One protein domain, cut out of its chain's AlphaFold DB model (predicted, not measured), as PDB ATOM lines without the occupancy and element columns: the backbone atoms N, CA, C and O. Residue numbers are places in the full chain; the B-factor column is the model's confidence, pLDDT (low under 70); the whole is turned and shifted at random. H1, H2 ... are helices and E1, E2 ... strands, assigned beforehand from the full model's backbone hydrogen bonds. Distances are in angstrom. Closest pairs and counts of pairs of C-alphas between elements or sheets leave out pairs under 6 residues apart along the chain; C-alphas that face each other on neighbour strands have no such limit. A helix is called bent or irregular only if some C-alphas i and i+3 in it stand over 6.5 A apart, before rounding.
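This is residues 25 to 115 of the 120 residues of an uncharacterized protein of Acinetobacter baumannii 21072 (UniProt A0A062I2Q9). A strongly twisted, curled sheet of five strands has one long helix, H2, running slantwise over one face; residues 76 to 89 of H2 cover the sheet on the side of E1 and E2, and its last part reaches on beyond it. At that far end H3 folds back beside the end of H2, while the short H1 sits at the other end, between E5 and H2 in the chain. The printed part has 91 residues, with five named strands followed by three named helices; the sheet's order is E1 - E2 - E3 - E4 - E5, all antiparallel, and the class is mixed, helices and strands. The whole is elongated, 44 by 26 by 20 A, and only just loose, close to compact, with a radius of gyration of the C-alphas of 15.1 A.

Find C-alpha 25 at (9.369, -53.098, 14.407); from there E1 runs to residue 30, 15.3 A long. E2, residues 35 to 40, measures 15.2 A, and E3, residues 43 to 47, 13.1 A. E4 is residues 55 to 57, 6.3 A, and E5 residues 63 to 65, 6.5 A. H1 takes residues 68 to 73, 8.5 A. Then look at C-alpha 76 at (-4.451, -55.145, 13.166), where H2 begins; it runs 34.6 A to residue 99. H3, residues 104 to 113, is 15.0 A long and ends at C-alpha 113, (0.933, -31.349, 30.481); it is irregular, but only just, with C-alphas 105 and 108 6.9 A apart.

Start at the sheet, a meander in which each strand is the antiparallel neighbour of the one before, and each such pair is a hairpin. Look for N 27 and O 37 at 2.9 A between E1 and E2, N 38 and O 45 at 2.8 A between E2 and E3, N 46 and O 55 at 2.8 A between E3 and E4, and N 56 and O 64 at 2.8 A between E4 and E5. H2 is on one face, giving two layers, helix and sheet, at a height over the sheet of 9.8 A. It lies over E1 and E2, at 51 degrees to E2 on the local plane; the closest C-alphas of H2 and E2, those of Ile 85 and Tyr 36, are 6.6 A apart. H1 is not on the sheet; it is close to H2 but not clearly touching, with the C-alphas of Leu 71 and Ile 77 closest at 6.7 A, and about perpendicular, only just, at 72 degrees. H3 is not on the sheet either; it is close to H2 but not clearly touching, with the C-alphas of Leu 97 and Arg 107 closest at 7.8 A, at a steep tilt of 43 degrees, opposite ways. In H1 and H2 every O i to N i+4 pair is within hydrogen-bond range; in H3, 4 of 6 are.

The two C-alphas farthest apart, those of Thr 60 and Arg 105, are 45.5 A apart. The printed part has no cut and no long link. The mean pLDDT of the printed part is 94.6, and no printed residue is under 70.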
ATOM      1  N   GLU A  25       8.090 -53.710  14.063       94.81
ATOM      2  CA  GLU A  25       9.369 -53.098  14.407       94.81
ATOM      3  C   GLU A  25       9.273 -51.573  14.365       94.81
ATOM      4  O   GLU A  25       8.746 -50.990  13.420       94.81
ATOM      5  N   TYR A  26       9.792 -50.912  15.397       96.06
ATOM      6  CA  TYR A  26       9.915 -49.461  15.410       96.06
ATOM      7  C   TYR A  26      11.123 -49.024  14.580       96.06
ATOM      8  O   TYR A  26      12.243 -49.439  14.864       96.06
ATOM      9  N   ILE A  27      10.889 -48.173  13.581       96.06
ATOM     10  CA  ILE A  27      11.927 -47.681  12.665       96.06
ATOM     11  C   ILE A  27      12.499 -46.350  13.148       96.06
ATOM     12  O   ILE A  27      13.696 -46.106  13.033       96.06
ATOM     13  N   GLY A  28      11.657 -45.478  13.696       95.44
ATOM     14  CA  GLY A  28      12.084 -44.164  14.159       95.44
ATOM     15  C   GLY A  28      10.916 -43.211  14.341       95.44
ATOM     16  O   GLY A  28       9.753 -43.584  14.184       95.44
ATOM     17  N   LYS A  29      11.220 -41.963  14.676       95.44
ATOM     18  CA  LYS A  29      10.238 -40.889  14.780       95.44
ATOM     19  C   LYS A  29      10.686 -39.737  13.895       95.44
ATOM     20  O   LYS A  29      11.845 -39.341  13.921       95.44
ATOM     21  N   ASP A  30       9.754 -39.237  13.105       94.25
ATOM     22  CA  ASP A  30       9.879 -37.952  12.448       94.25
ATOM     23  C   ASP A  30       9.600 -36.867  13.491       94.25
ATOM     24  O   ASP A  30       8.473 -36.746  13.977       94.25
ATOM     25  N   GLU A  31      10.638 -36.151  13.916       91.31
ATOM     26  CA  GLU A  31      10.514 -35.133  14.964       91.31
ATOM     27  C   GLU A  31       9.787 -33.876  14.472       91.31
ATOM     28  O   GLU A  31       9.090 -33.239  15.262       91.31
ATOM     29  N   GLU A  32       9.882 -33.552  13.179       91.38
ATOM     30  CA  GLU A  32       9.247 -32.369  12.594       91.38
ATOM     31  C   GLU A  32       7.728 -32.553  12.538       91.38
ATOM     32  O   GLU A  32       6.965 -31.716  13.021       91.38
ATOM     33  N   GLN A  33       7.280 -33.712  12.050       90.62
ATOM     34  CA  GLN A  33       5.852 -34.028  11.941       90.62
ATOM     35  C   GLN A  33       5.287 -34.763  13.168       90.62
ATOM     36  O   GLN A  33       4.086 -35.027  13.247       90.62
ATOM     37  N   ASN A  34       6.134 -35.106  14.144       92.94
ATOM     38  CA  ASN A  34       5.800 -35.945  15.302       92.94
ATOM     39  C   ASN A  34       5.143 -37.291  14.931       92.94
ATOM     40  O   ASN A  34       4.262 -37.790  15.644       92.94
ATOM     41  N   LEU A  35       5.597 -37.903  13.832       97.06
ATOM     42  CA  LEU A  35       5.089 -39.181  13.334       97.06
ATOM     43  C   LEU A  35       6.016 -40.332  13.719       97.06
ATOM     44  O   LEU A  35       7.205 -40.332  13.415       97.06
ATOM     45  N   TYR A  36       5.461 -41.362  14.339       97.75
ATOM     46  CA  TYR A  36       6.180 -42.593  14.640       97.75
ATOM     47  C   TYR A  36       6.136 -43.508  13.424       97.75
ATOM     48  O   TYR A  36       5.052 -43.840  12.948       97.75
ATOM     49  N   LYS A  37       7.307 -43.934  12.951       97.69
ATOM     50  CA  LYS A  37       7.486 -44.879  11.849       97.69
ATOM     51  C   LYS A  37       7.613 -46.291  12.413       97.69
ATOM     52  O   LYS A  37       8.519 -46.586  13.195       97.69
ATOM     53  N   VAL A  38       6.701 -47.165  12.015       97.62
ATOM     54  CA  VAL A  38       6.623 -48.557  12.463       97.62
ATOM     55  C   VAL A  38       6.471 -49.448  11.241       97.62
ATOM     56  O   VAL A  38       5.549 -49.279  10.446       97.62
ATOM     57  N   ARG A  39       7.365 -50.421  11.089       96.75
ATOM     58  CA  ARG A  39       7.256 -51.460  10.071       96.75
ATOM     59  C   ARG A  39       6.339 -52.564  10.573       96.75
ATOM     60  O   ARG A  39       6.581 -53.123  11.641       96.75
ATOM     61  N   LEU A  40       5.308 -52.869   9.793       95.75
ATOM     62  CA  LEU A  40       4.395 -53.985  10.006       95.75
ATOM     63  C   LEU A  40       4.475 -54.924   8.795       95.75
ATOM     64  O   LEU A  40       4.022 -54.586   7.700       95.75
ATOM     65  N   GLY A  41       5.097 -56.088   8.972       92.69
ATOM     66  CA  GLY A  41       5.454 -56.972   7.864       92.69
ATOM     67  C   GLY A  41       6.393 -56.267   6.879       92.69
ATOM     68  O   GLY A  41       7.490 -55.854   7.253       92.69
ATOM     69  N   TYR A  42       5.951 -56.110   5.631       92.06
ATOM     70  CA  TYR A  42       6.714 -55.451   4.561       92.06
ATOM     71  C   TYR A  42       6.410 -53.956   4.405       92.06
ATOM     72  O   TYR A  42       7.071 -53.278   3.625       92.06
ATOM     73  N   THR A  43       5.414 -53.429   5.121       95.81
ATOM     74  CA  THR A  43       4.949 -52.049   4.946       95.81
ATOM     75  C   THR A  43       5.378 -51.189   6.124       95.81
ATOM     76  O   THR A  43       5.206 -51.573   7.282       95.81
ATOM     77  N   VAL A  44       5.925 -50.008   5.840       97.56
ATOM     78  CA  VAL A  44       6.219 -49.004   6.865       97.56
ATOM     79  C   VAL A  44       5.032 -48.064   6.968       97.56
ATOM     80  O   VAL A  44       4.606 -47.469   5.983       97.56
ATOM     81  N   TYR A  45       4.503 -47.934   8.176       98.12
ATOM     82  CA  TYR A  45       3.437 -47.004   8.498       98.12
ATOM     83  C   TYR A  45       3.985 -45.854   9.338       98.12
ATOM     84  O   TYR A  45       4.876 -46.055  10.163       98.12
ATOM     85  N   ALA A  46       3.431 -44.662   9.155       98.25
ATOM     86  CA  ALA A  46       3.707 -43.492   9.975       98.25
ATOM     87  C   ALA A  46       2.408 -42.956  10.584       98.25
ATOM     88  O   ALA A  46       1.406 -42.819   9.883       98.25
ATOM     89  N   ALA A  47       2.408 -42.661  11.883       98.12
ATOM     90  CA  ALA A  47       1.235 -42.110  12.561       98.12
ATOM     91  C   ALA A  47       1.625 -41.252  13.777       98.12
ATOM     92  O   ALA A  47       2.632 -41.540  14.433       98.12
ATOM     93  N   PRO A  48       0.833 -40.221  14.126       96.75
ATOM     94  CA  PRO A  48       0.977 -39.541  15.398       96.75
ATOM     95  C   PRO A  48       0.511 -40.468  16.525       96.75
ATOM     96  O   PRO A  48      -0.241 -41.419  16.317       96.75
ATOM     97  N   HIS A  49       0.903 -40.159  17.758       93.81
ATOM     98  CA  HIS A  49       0.548 -40.981  18.918       93.81
ATOM     99  C   HIS A  49      -0.951 -41.061  19.231       93.81
ATOM    100  O   HIS A  49      -1.367 -41.951  19.964       93.81
ATOM    101  N   THR A  50      -1.742 -40.123  18.719       93.19
ATOM    102  CA  THR A  50      -3.206 -40.112  18.824       93.19
ATOM    103  C   THR A  50      -3.879 -40.993  17.773       93.19
ATOM    104  O   THR A  50      -5.092 -41.158  17.830       93.19
ATOM    105  N   LEU A  51      -3.121 -41.515  16.798       95.00
ATOM    106  CA  LEU A  51      -3.611 -42.304  15.662       95.00
ATOM    107  C   LEU A  51      -4.705 -41.610  14.831       95.00
ATOM    108  O   LEU A  51      -5.452 -42.266  14.111       95.00
ATOM    109  N   THR A  52      -4.775 -40.277  14.871       94.94
ATOM    110  CA  THR A  52      -5.771 -39.489  14.123       94.94
ATOM    111  C   THR A  52      -5.602 -39.581  12.605       94.94
ATOM    112  O   THR A  52      -6.552 -39.351  11.861       94.94
ATOM    113  N   ARG A  53      -4.395 -39.905  12.128       96.19
ATOM    114  CA  ARG A  53      -4.088 -40.098  10.708       96.19
ATOM    115  C   ARG A  53      -2.975 -41.128  10.558       96.19
ATOM    116  O   ARG A  53      -1.975 -41.049  11.262       96.19
ATOM    117  N   VAL A  54      -3.136 -42.072   9.638       97.81
ATOM    118  CA  VAL A  54      -2.126 -43.096   9.343       97.81
ATOM    119  C   VAL A  54      -1.666 -42.934   7.903       97.81
ATOM    120  O   VAL A  54      -2.485 -42.730   7.007       97.81
ATOM    121  N   TYR A  55      -0.362 -43.048   7.688       98.38
ATOM    122  CA  TYR A  55       0.279 -42.989   6.383       98.38
ATOM    123  C   TYR A  55       1.032 -44.286   6.111       98.38
ATOM    124  O   TYR A  55       1.548 -44.906   7.039       98.38
ATOM    125  N   ILE A  56       1.127 -44.670   4.845       98.06
ATOM    126  CA  ILE A  56       2.159 -45.580   4.353       98.06
ATOM    127  C   ILE A  56       3.355 -44.727   3.941       98.06
ATOM    128  O   ILE A  56       3.184 -43.686   3.309       98.06
ATOM    129  N   VAL A  57       4.546 -45.177   4.319       97.19
ATOM    130  CA  VAL A  57       5.821 -44.587   3.917       97.19
ATOM    131  C   VAL A  57       6.400 -45.458   2.813       97.19
ATOM    132  O   VAL A  57       6.588 -46.661   3.015       97.19
ATOM    133  N   ASP A  58       6.658 -44.868   1.653       94.06
ATOM    134  CA  ASP A  58       7.343 -45.572   0.573       94.06
ATOM    135  C   ASP A  58       8.873 -45.588   0.769       94.06
ATOM    136  O   ASP A  58       9.410 -45.056   1.742       94.06
ATOM    137  N   ALA A  59       9.593 -46.213  -0.167       90.00
ATOM    138  CA  ALA A  59      11.053 -46.296  -0.119       90.00
ATOM    139  C   ALA A  59      11.753 -44.930  -0.264       90.00
ATOM    140  O   ALA A  59      12.893 -44.783   0.171       90.00
ATOM    141  N   THR A  60      11.082 -43.939  -0.859       92.12
ATOM    142  CA  THR A  60      11.594 -42.570  -1.033       92.12
ATOM    143  C   THR A  60      11.250 -41.654   0.146       92.12
ATOM    144  O   THR A  60      11.776 -40.549   0.245       92.12
ATOM    145  N   GLY A  61      10.416 -42.126   1.078       89.06
ATOM    146  CA  GLY A  61       9.963 -41.389   2.253       89.06
ATOM    147  C   GLY A  61       8.651 -40.624   2.059       89.06
ATOM    148  O   GLY A  61       8.233 -39.927   2.984       89.06
ATOM    149  N   VAL A  62       7.980 -40.758   0.912       94.88
ATOM    150  CA  VAL A  62       6.698 -40.094   0.641       94.88
ATOM    151  C   VAL A  62       5.596 -40.716   1.495       94.88
ATOM    152  O   VAL A  62       5.476 -41.938   1.618       94.88
ATOM    153  N   LEU A  63       4.772 -39.849   2.087       96.75
ATOM    154  CA  LEU A  63       3.667 -40.223   2.962       96.75
ATOM    155  C   LEU A  63       2.353 -40.286   2.184       96.75
ATOM    156  O   LEU A  63       1.797 -39.260   1.796       96.75
ATOM    157  N   THR A  64       1.808 -41.489   2.022       97.88
ATOM    158  CA  THR A  64       0.488 -41.695   1.409       97.88
ATOM    159  C   THR A  64      -0.556 -41.973   2.488       97.88
ATOM    160  O   THR A  64      -0.387 -42.933   3.242       97.88
ATOM    161  N   PRO A  65      -1.636 -41.179   2.609       97.88
ATOM    162  CA  PRO A  65      -2.647 -41.407   3.636       97.88
ATOM    163  C   PRO A  65      -3.385 -42.733   3.409       97.88
ATOM    164  O   PRO A  65      -3.829 -43.037   2.302       97.88
ATOM    165  N   VAL A  66      -3.555 -43.511   4.476       97.62
ATOM    166  CA  VAL A  66      -4.324 -44.760   4.459       97.62
ATOM    167  C   VAL A  66      -5.808 -44.437   4.596       97.62
ATOM    168  O   VAL A  66      -6.207 -43.656   5.461       97.62
ATOM    169  N   SER A  67      -6.641 -45.042   3.750       97.19
ATOM    170  CA  SER A  67      -8.088 -44.830   3.791       97.19
ATOM    171  C   SER A  67      -8.718 -45.435   5.048       97.19
ATOM    172  O   SER A  67      -8.310 -46.504   5.510       97.19
ATOM    173  N   GLN A  68      -9.774 -44.798   5.565       94.69
ATOM    174  CA  GLN A  68     -10.492 -45.302   6.741       94.69
ATOM    175  C   GLN A  68     -11.063 -46.705   6.508       94.69
ATOM    176  O   GLN A  68     -11.001 -47.549   7.395       94.69
ATOM    177  N   HIS A  69     -11.554 -46.983   5.295       96.75
ATOM    178  CA  HIS A  69     -12.022 -48.317   4.923       96.75
ATOM    179  C   HIS A  69     -10.929 -49.377   5.122       96.75
ATOM    180  O   HIS A  69     -11.190 -50.424   5.702       96.75
ATOM    181  N   THR A  70      -9.687 -49.089   4.721       96.12
ATOM    182  CA  THR A  70      -8.564 -50.018   4.915       96.12
ATOM    183  C   THR A  70      -8.258 -50.232   6.392       96.12
ATOM    184  O   THR A  70      -8.009 -51.363   6.795       96.12
ATOM    185  N   LEU A  71      -8.285 -49.167   7.200       94.81
ATOM    186  CA  LEU A  71      -8.033 -49.254   8.642       94.81
ATOM    187  C   LEU A  71      -9.115 -50.064   9.367       94.81
ATOM    188  O   LEU A  71      -8.782 -50.853  10.247       94.81
ATOM    189  N   ASN A  72     -10.376 -49.927   8.954       92.94
ATOM    190  CA  ASN A  72     -11.491 -50.706   9.494       92.94
ATOM    191  C   ASN A  72     -11.407 -52.178   9.064       92.94
ATOM    192  O   ASN A  72     -11.575 -53.073   9.879       92.94
ATOM    193  N   SER A  73     -11.091 -52.447   7.795       95.69
ATOM    194  CA  SER A  73     -10.956 -53.818   7.280       95.69
ATOM    195  C   SER A  73      -9.693 -54.529   7.787       95.69
ATOM    196  O   SER A  73      -9.583 -55.750   7.702       95.69
ATOM    197  N   ARG A  74      -8.702 -53.776   8.278       95.00
ATOM    198  CA  ARG A  74      -7.416 -54.284   8.775       95.00
ATOM    199  C   ARG A  74      -7.103 -53.694  10.145       95.00
ATOM    200  O   ARG A  74      -6.074 -53.044  10.330       95.00
ATOM    201  N   GLU A  75      -7.960 -53.980  11.122       92.81
ATOM    202  CA  GLU A  75      -7.847 -53.475  12.502       92.81
ATOM    203  C   GLU A  75      -6.476 -53.745  13.144       92.81
ATOM    204  O   GLU A  75      -5.994 -52.975  13.982       92.81
ATOM    205  N   TRP A  76      -5.798 -54.815  12.711       94.62
ATOM    206  CA  TRP A  76      -4.451 -55.145  13.166       94.62
ATOM    207  C   TRP A  76      -3.445 -54.015  12.918       94.62
ATOM    208  O   TRP A  76      -2.479 -53.926  13.673       94.62
ATOM    209  N   ILE A  77      -3.647 -53.145  11.919       95.75
ATOM    210  CA  ILE A  77      -2.771 -51.992  11.657       95.75
ATOM    211  C   ILE A  77      -2.806 -51.048  12.858       95.75
ATOM    212  O   ILE A  77      -1.769 -50.796  13.473       95.75
ATOM    213  N   LEU A  78      -3.999 -50.571  13.227       96.62
ATOM    214  CA  LEU A  78      -4.175 -49.617  14.322       96.62
ATOM    215  C   LEU A  78      -3.727 -50.210  15.652       96.62
ATOM    216  O   LEU A  78      -2.935 -49.585  16.351       96.62
ATOM    217  N   ARG A  79      -4.138 -51.447  15.950       96.38
ATOM    218  CA  ARG A  79      -3.725 -52.142  17.175       96.38
ATOM    219  C   ARG A  79      -2.203 -52.225  17.298       96.38
ATOM    220  O   ARG A  79      -1.640 -51.967  18.360       96.38
ATOM    221  N   ASN A  80      -1.514 -52.601  16.221       96.88
ATOM    222  CA  ASN A  80      -0.064 -52.738  16.264       96.88
ATOM    223  C   ASN A  80       0.642 -51.384  16.370       96.88
ATOM    224  O   ASN A  80       1.604 -51.271  17.131       96.88
ATOM    225  N   LEU A  81       0.163 -50.364  15.655       97.31
ATOM    226  CA  LEU A  81       0.674 -49.002  15.792       97.31
ATOM    227  C   LEU A  81       0.504 -48.490  17.221       97.31
ATOM    228  O   LEU A  81       1.469 -48.011  17.811       97.31
ATOM    229  N   GLU A  82      -0.680 -48.653  17.807       96.38
ATOM    230  CA  GLU A  82      -0.966 -48.235  19.177       96.38
ATOM    231  C   GLU A  82      -0.007 -48.881  20.179       96.38
ATOM    232  O   GLU A  82       0.607 -48.192  20.998       96.38
ATOM    233  N   GLU A  83       0.159 -50.202  20.097       95.94
ATOM    234  CA  GLU A  83       1.023 -50.962  20.996       95.94
ATOM    235  C   GLU A  83       2.500 -50.539  20.883       95.94
ATOM    236  O   GLU A  83       3.172 -50.370  21.908       95.94
ATOM    237  N   GLU A  84       3.027 -50.366  19.664       96.69
ATOM    238  CA  GLU A  84       4.424 -49.957  19.460       96.69
ATOM    239  C   GLU A  84       4.658 -48.518  19.901       96.69
ATOM    240  O   GLU A  84       5.570 -48.251  20.684       96.69
ATOM    241  N   ILE A  85       3.805 -47.595  19.454       96.56
ATOM    242  CA  ILE A  85       3.934 -46.174  19.772       96.56
ATOM    243  C   ILE A  85       3.794 -45.969  21.280       96.56
ATOM    244  O   ILE A  85       4.609 -45.277  21.887       96.56
ATOM    245  N   SER A  86       2.841 -46.642  21.928       95.12
ATOM    246  CA  SER A  86       2.704 -46.611  23.389       95.12
ATOM    247  C   SER A  86       3.956 -47.117  24.099       95.12
ATOM    248  O   SER A  86       4.353 -46.558  25.126       95.12
ATOM    249  N   ARG A  87       4.611 -48.160  23.574       95.69
ATOM    250  CA  ARG A  87       5.870 -48.664  24.136       95.69
ATOM    251  C   ARG A  87       6.991 -47.642  24.005       95.69
ATOM    252  O   ARG A  87       7.692 -47.411  24.991       95.69
ATOM    253  N   GLN A  88       7.146 -47.022  22.836       96.12
ATOM    254  CA  GLN A  88       8.181 -46.008  22.631       96.12
ATOM    255  C   GLN A  88       7.925 -44.772  23.491       96.12
ATOM    256  O   GLN A  88       8.818 -44.345  24.216       96.12
ATOM    257  N   ARG A  89       6.679 -44.299  23.585       94.81
ATOM    258  CA  ARG A  89       6.319 -43.184  24.474       94.81
ATOM    259  C   ARG A  89       6.616 -43.460  25.943       94.81
ATOM    260  O   ARG A  89       7.081 -42.573  26.654       94.81
ATOM    261  N   LYS A  90       6.379 -44.686  26.423       94.50
ATOM    262  CA  LYS A  90       6.754 -45.077  27.794       94.50
ATOM    263  C   LYS A  90       8.272 -45.023  27.998       94.50
ATOM    264  O   LYS A  90       8.718 -44.582  29.058       94.50
ATOM    265  N   ARG A  91       9.058 -45.440  26.999       95.50
ATOM    266  CA  ARG A  91      10.528 -45.359  27.029       95.50
ATOM    267  C   ARG A  91      11.011 -43.910  27.028       95.50
ATOM    268  O   ARG A  91      11.803 -43.554  27.895       95.50
ATOM    269  N   GLU A  92      10.497 -43.078  26.126       93.69
ATOM    270  CA  GLU A  92      10.797 -41.641  26.054       93.69
ATOM    271  C   GLU A  92      10.488 -40.942  27.379       93.69
ATOM    272  O   GLU A  92      11.338 -40.248  27.933       93.69
ATOM    273  N   LEU A  93       9.305 -41.193  27.949       94.62
ATOM    274  CA  LEU A  93       8.927 -40.659  29.253       94.62
ATOM    275  C   LEU A  93       9.910 -41.085  30.349       94.62
ATOM    276  O   LEU A  93      10.287 -40.266  31.184       94.62
ATOM    277  N   GLY A  94      10.343 -42.348  30.352       93.62
ATOM    278  CA  GLY A  94      11.355 -42.841  31.287       93.62
ATOM    279  C   GLY A  94      12.684 -42.091  31.160       93.62
ATOM    280  O   GLY A  94      13.230 -41.643  32.167       93.62
ATOM    281  N   GLN A  95      13.168 -41.891  29.932       93.94
ATOM    282  CA  GLN A  95      14.402 -41.145  29.666       93.94
ATOM    283  C   GLN A  95      14.294 -39.685  30.111       93.94
ATOM    284  O   GLN A  95      15.190 -39.167  30.772       93.94
ATOM    285  N   ILE A  96      13.178 -39.033  29.790       92.56
ATOM    286  CA  ILE A  96      12.887 -37.659  30.194       92.56
ATOM    287  C   ILE A  96      12.909 -37.535  31.717       92.56
ATOM    288  O   ILE A  96      13.617 -36.685  32.253       92.56
ATOM    289  N   LEU A  97      12.162 -38.387  32.426       92.12
ATOM    290  CA  LEU A  97      12.079 -38.347  33.887       92.12
ATOM    291  C   LEU A  97      13.418 -38.666  34.561       92.12
ATOM    292  O   LEU A  97      13.677 -38.155  35.649       92.12
ATOM    293  N   GLY A  98      14.257 -39.489  33.926       91.50
ATOM    294  CA  GLY A  98      15.620 -39.761  34.378       91.50
ATOM    295  C   GLY A  98      16.561 -38.566  34.202       91.50
ATOM    296  O   GLY A  98      17.349 -38.286  35.096       91.50
ATOM    297  N   LYS A  99      16.457 -37.832  33.085       93.38
ATOM    298  CA  LYS A  99      17.336 -36.689  32.770       93.38
ATOM    299  C   LYS A  99      16.967 -35.398  33.504       93.38
ATOM    300  O   LYS A  99      17.840 -34.609  33.832       93.38
ATOM    301  N   THR A 100      15.678 -35.156  33.728       86.56
ATOM    302  CA  THR A 100      15.168 -33.845  34.179       86.56
ATOM    303  C   THR A 100      15.083 -33.686  35.699       86.56
ATOM    304  O   THR A 100      14.656 -32.634  36.162       86.56
ATOM    305  N   HIS A 101      15.448 -34.711  36.483       87.88
ATOM    306  CA  HIS A 101      15.374 -34.704  37.955       87.88
ATOM    307  C   HIS A 101      14.021 -34.232  38.536       87.88
ATOM    308  O   HIS A 101      13.949 -33.793  39.680       87.88
ATOM    309  N   ILE A 102      12.920 -34.367  37.782       90.31
ATOM    310  CA  ILE A 102      11.590 -33.915  38.216       90.31
ATOM    311  C   ILE A 102      11.190 -34.657  39.506       90.31
ATOM    312  O   ILE A 102      11.111 -35.902  39.485       90.31
ATOM    313  N   PRO A 103      10.894 -33.930  40.607       93.25
ATOM    314  CA  PRO A 103      10.450 -34.523  41.861       93.25
ATOM    315  C   PRO A 103       9.203 -35.383  41.669       93.25
ATOM    316  O   PRO A 103       8.324 -35.057  40.874       93.25
ATOM    317  N   SER A 104       9.094 -36.481  42.422       90.31
ATOM    318  CA  SER A 104       7.985 -37.442  42.283       90.31
ATOM    319  C   SER A 104       6.602 -36.774  42.337       90.31
ATOM    320  O   SER A 104       5.736 -37.089  41.519       90.31
ATOM    321  N   ARG A 105       6.439 -35.787  43.235       92.81
ATOM    322  CA  ARG A 105       5.208 -35.002  43.421       92.81
ATOM    323  C   ARG A 105       4.756 -34.289  42.139       92.81
ATOM    324  O   ARG A 105       3.560 -34.244  41.865       92.81
ATOM    325  N   ASP A 106       5.697 -33.840  41.310       94.44
ATOM    326  CA  ASP A 106       5.414 -33.058  40.099       94.44
ATOM    327  C   ASP A 106       5.276 -33.928  38.843       94.44
ATOM    328  O   ASP A 106       4.758 -33.486  37.813       94.44
ATOM    329  N   ARG A 107       5.679 -35.206  38.909       93.88
ATOM    330  CA  ARG A 107       5.644 -36.113  37.748       93.88
ATOM    331  C   ARG A 107       4.233 -36.334  37.212       93.88
ATOM    332  O   ARG A 107       4.087 -36.537  36.008       93.88
ATOM    333  N   LYS A 108       3.196 -36.307  38.063       93.75
ATOM    334  CA  LYS A 108       1.796 -36.426  37.609       93.75
ATOM    335  C   LYS A 108       1.417 -35.230  36.732       93.75
ATOM    336  O   LYS A 108       1.000 -35.429  35.594       93.75
ATOM    337  N   ALA A 109       1.642 -34.011  37.224       93.88
ATOM    338  CA  ALA A 109       1.359 -32.780  36.491       93.88
ATOM    339  C   ALA A 109       2.171 -32.689  35.188       93.88
ATOM    340  O   ALA A 109       1.630 -32.333  34.141       93.88
ATOM    341  N   TYR A 110       3.444 -33.096  35.225       93.88
ATOM    342  CA  TYR A 110       4.292 -33.173  34.036       93.88
ATOM    343  C   TYR A 110       3.707 -34.098  32.959       93.88
ATOM    344  O   TYR A 110       3.580 -33.702  31.799       93.88
ATOM    345  N   LYS A 111       3.317 -35.324  33.335       93.88
ATOM    346  CA  LYS A 111       2.749 -36.304  32.399       93.88
ATOM    347  C   LYS A 111       1.452 -35.808  31.763       93.88
ATOM    348  O   LYS A 111       1.273 -36.022  30.570       93.88
ATOM    349  N   ILE A 112       0.594 -35.134  32.530       92.88
ATOM    350  CA  ILE A 112      -0.646 -34.531  32.020       92.88
ATOM    351  C   ILE A 112      -0.321 -33.431  31.003       92.88
ATOM    352  O   ILE A 112      -0.766 -33.502  29.862       92.88
ATOM    353  N   ARG A 113       0.541 -32.466  31.365       91.81
ATOM    354  CA  ARG A 113       0.933 -31.349  30.481       91.81
ATOM    355  C   ARG A 113       1.558 -31.820  29.166       91.81
ATOM    356  O   ARG A 113       1.408 -31.173  28.139       91.81
ATOM    357  N   ARG A 114       2.284 -32.940  29.199       89.62
ATOM    358  CA  ARG A 114       2.952 -33.535  28.031       89.62
ATOM    359  C   ARG A 114       2.106 -34.596  27.314       89.62
ATOM    360  O   ARG A 114       2.623 -35.272  26.427       89.62
ATOM    361  N   GLY A 115       0.843 -34.778  27.704       88.69
ATOM    362  CA  GLY A 115      -0.082 -35.712  27.058       88.69
ATOM    363  C   GLY A 115       0.300 -37.190  27.200       88.69
ATOM    364  O   GLY A 115      -0.074 -38.010  26.362       88.69
TER     365      GLY A 115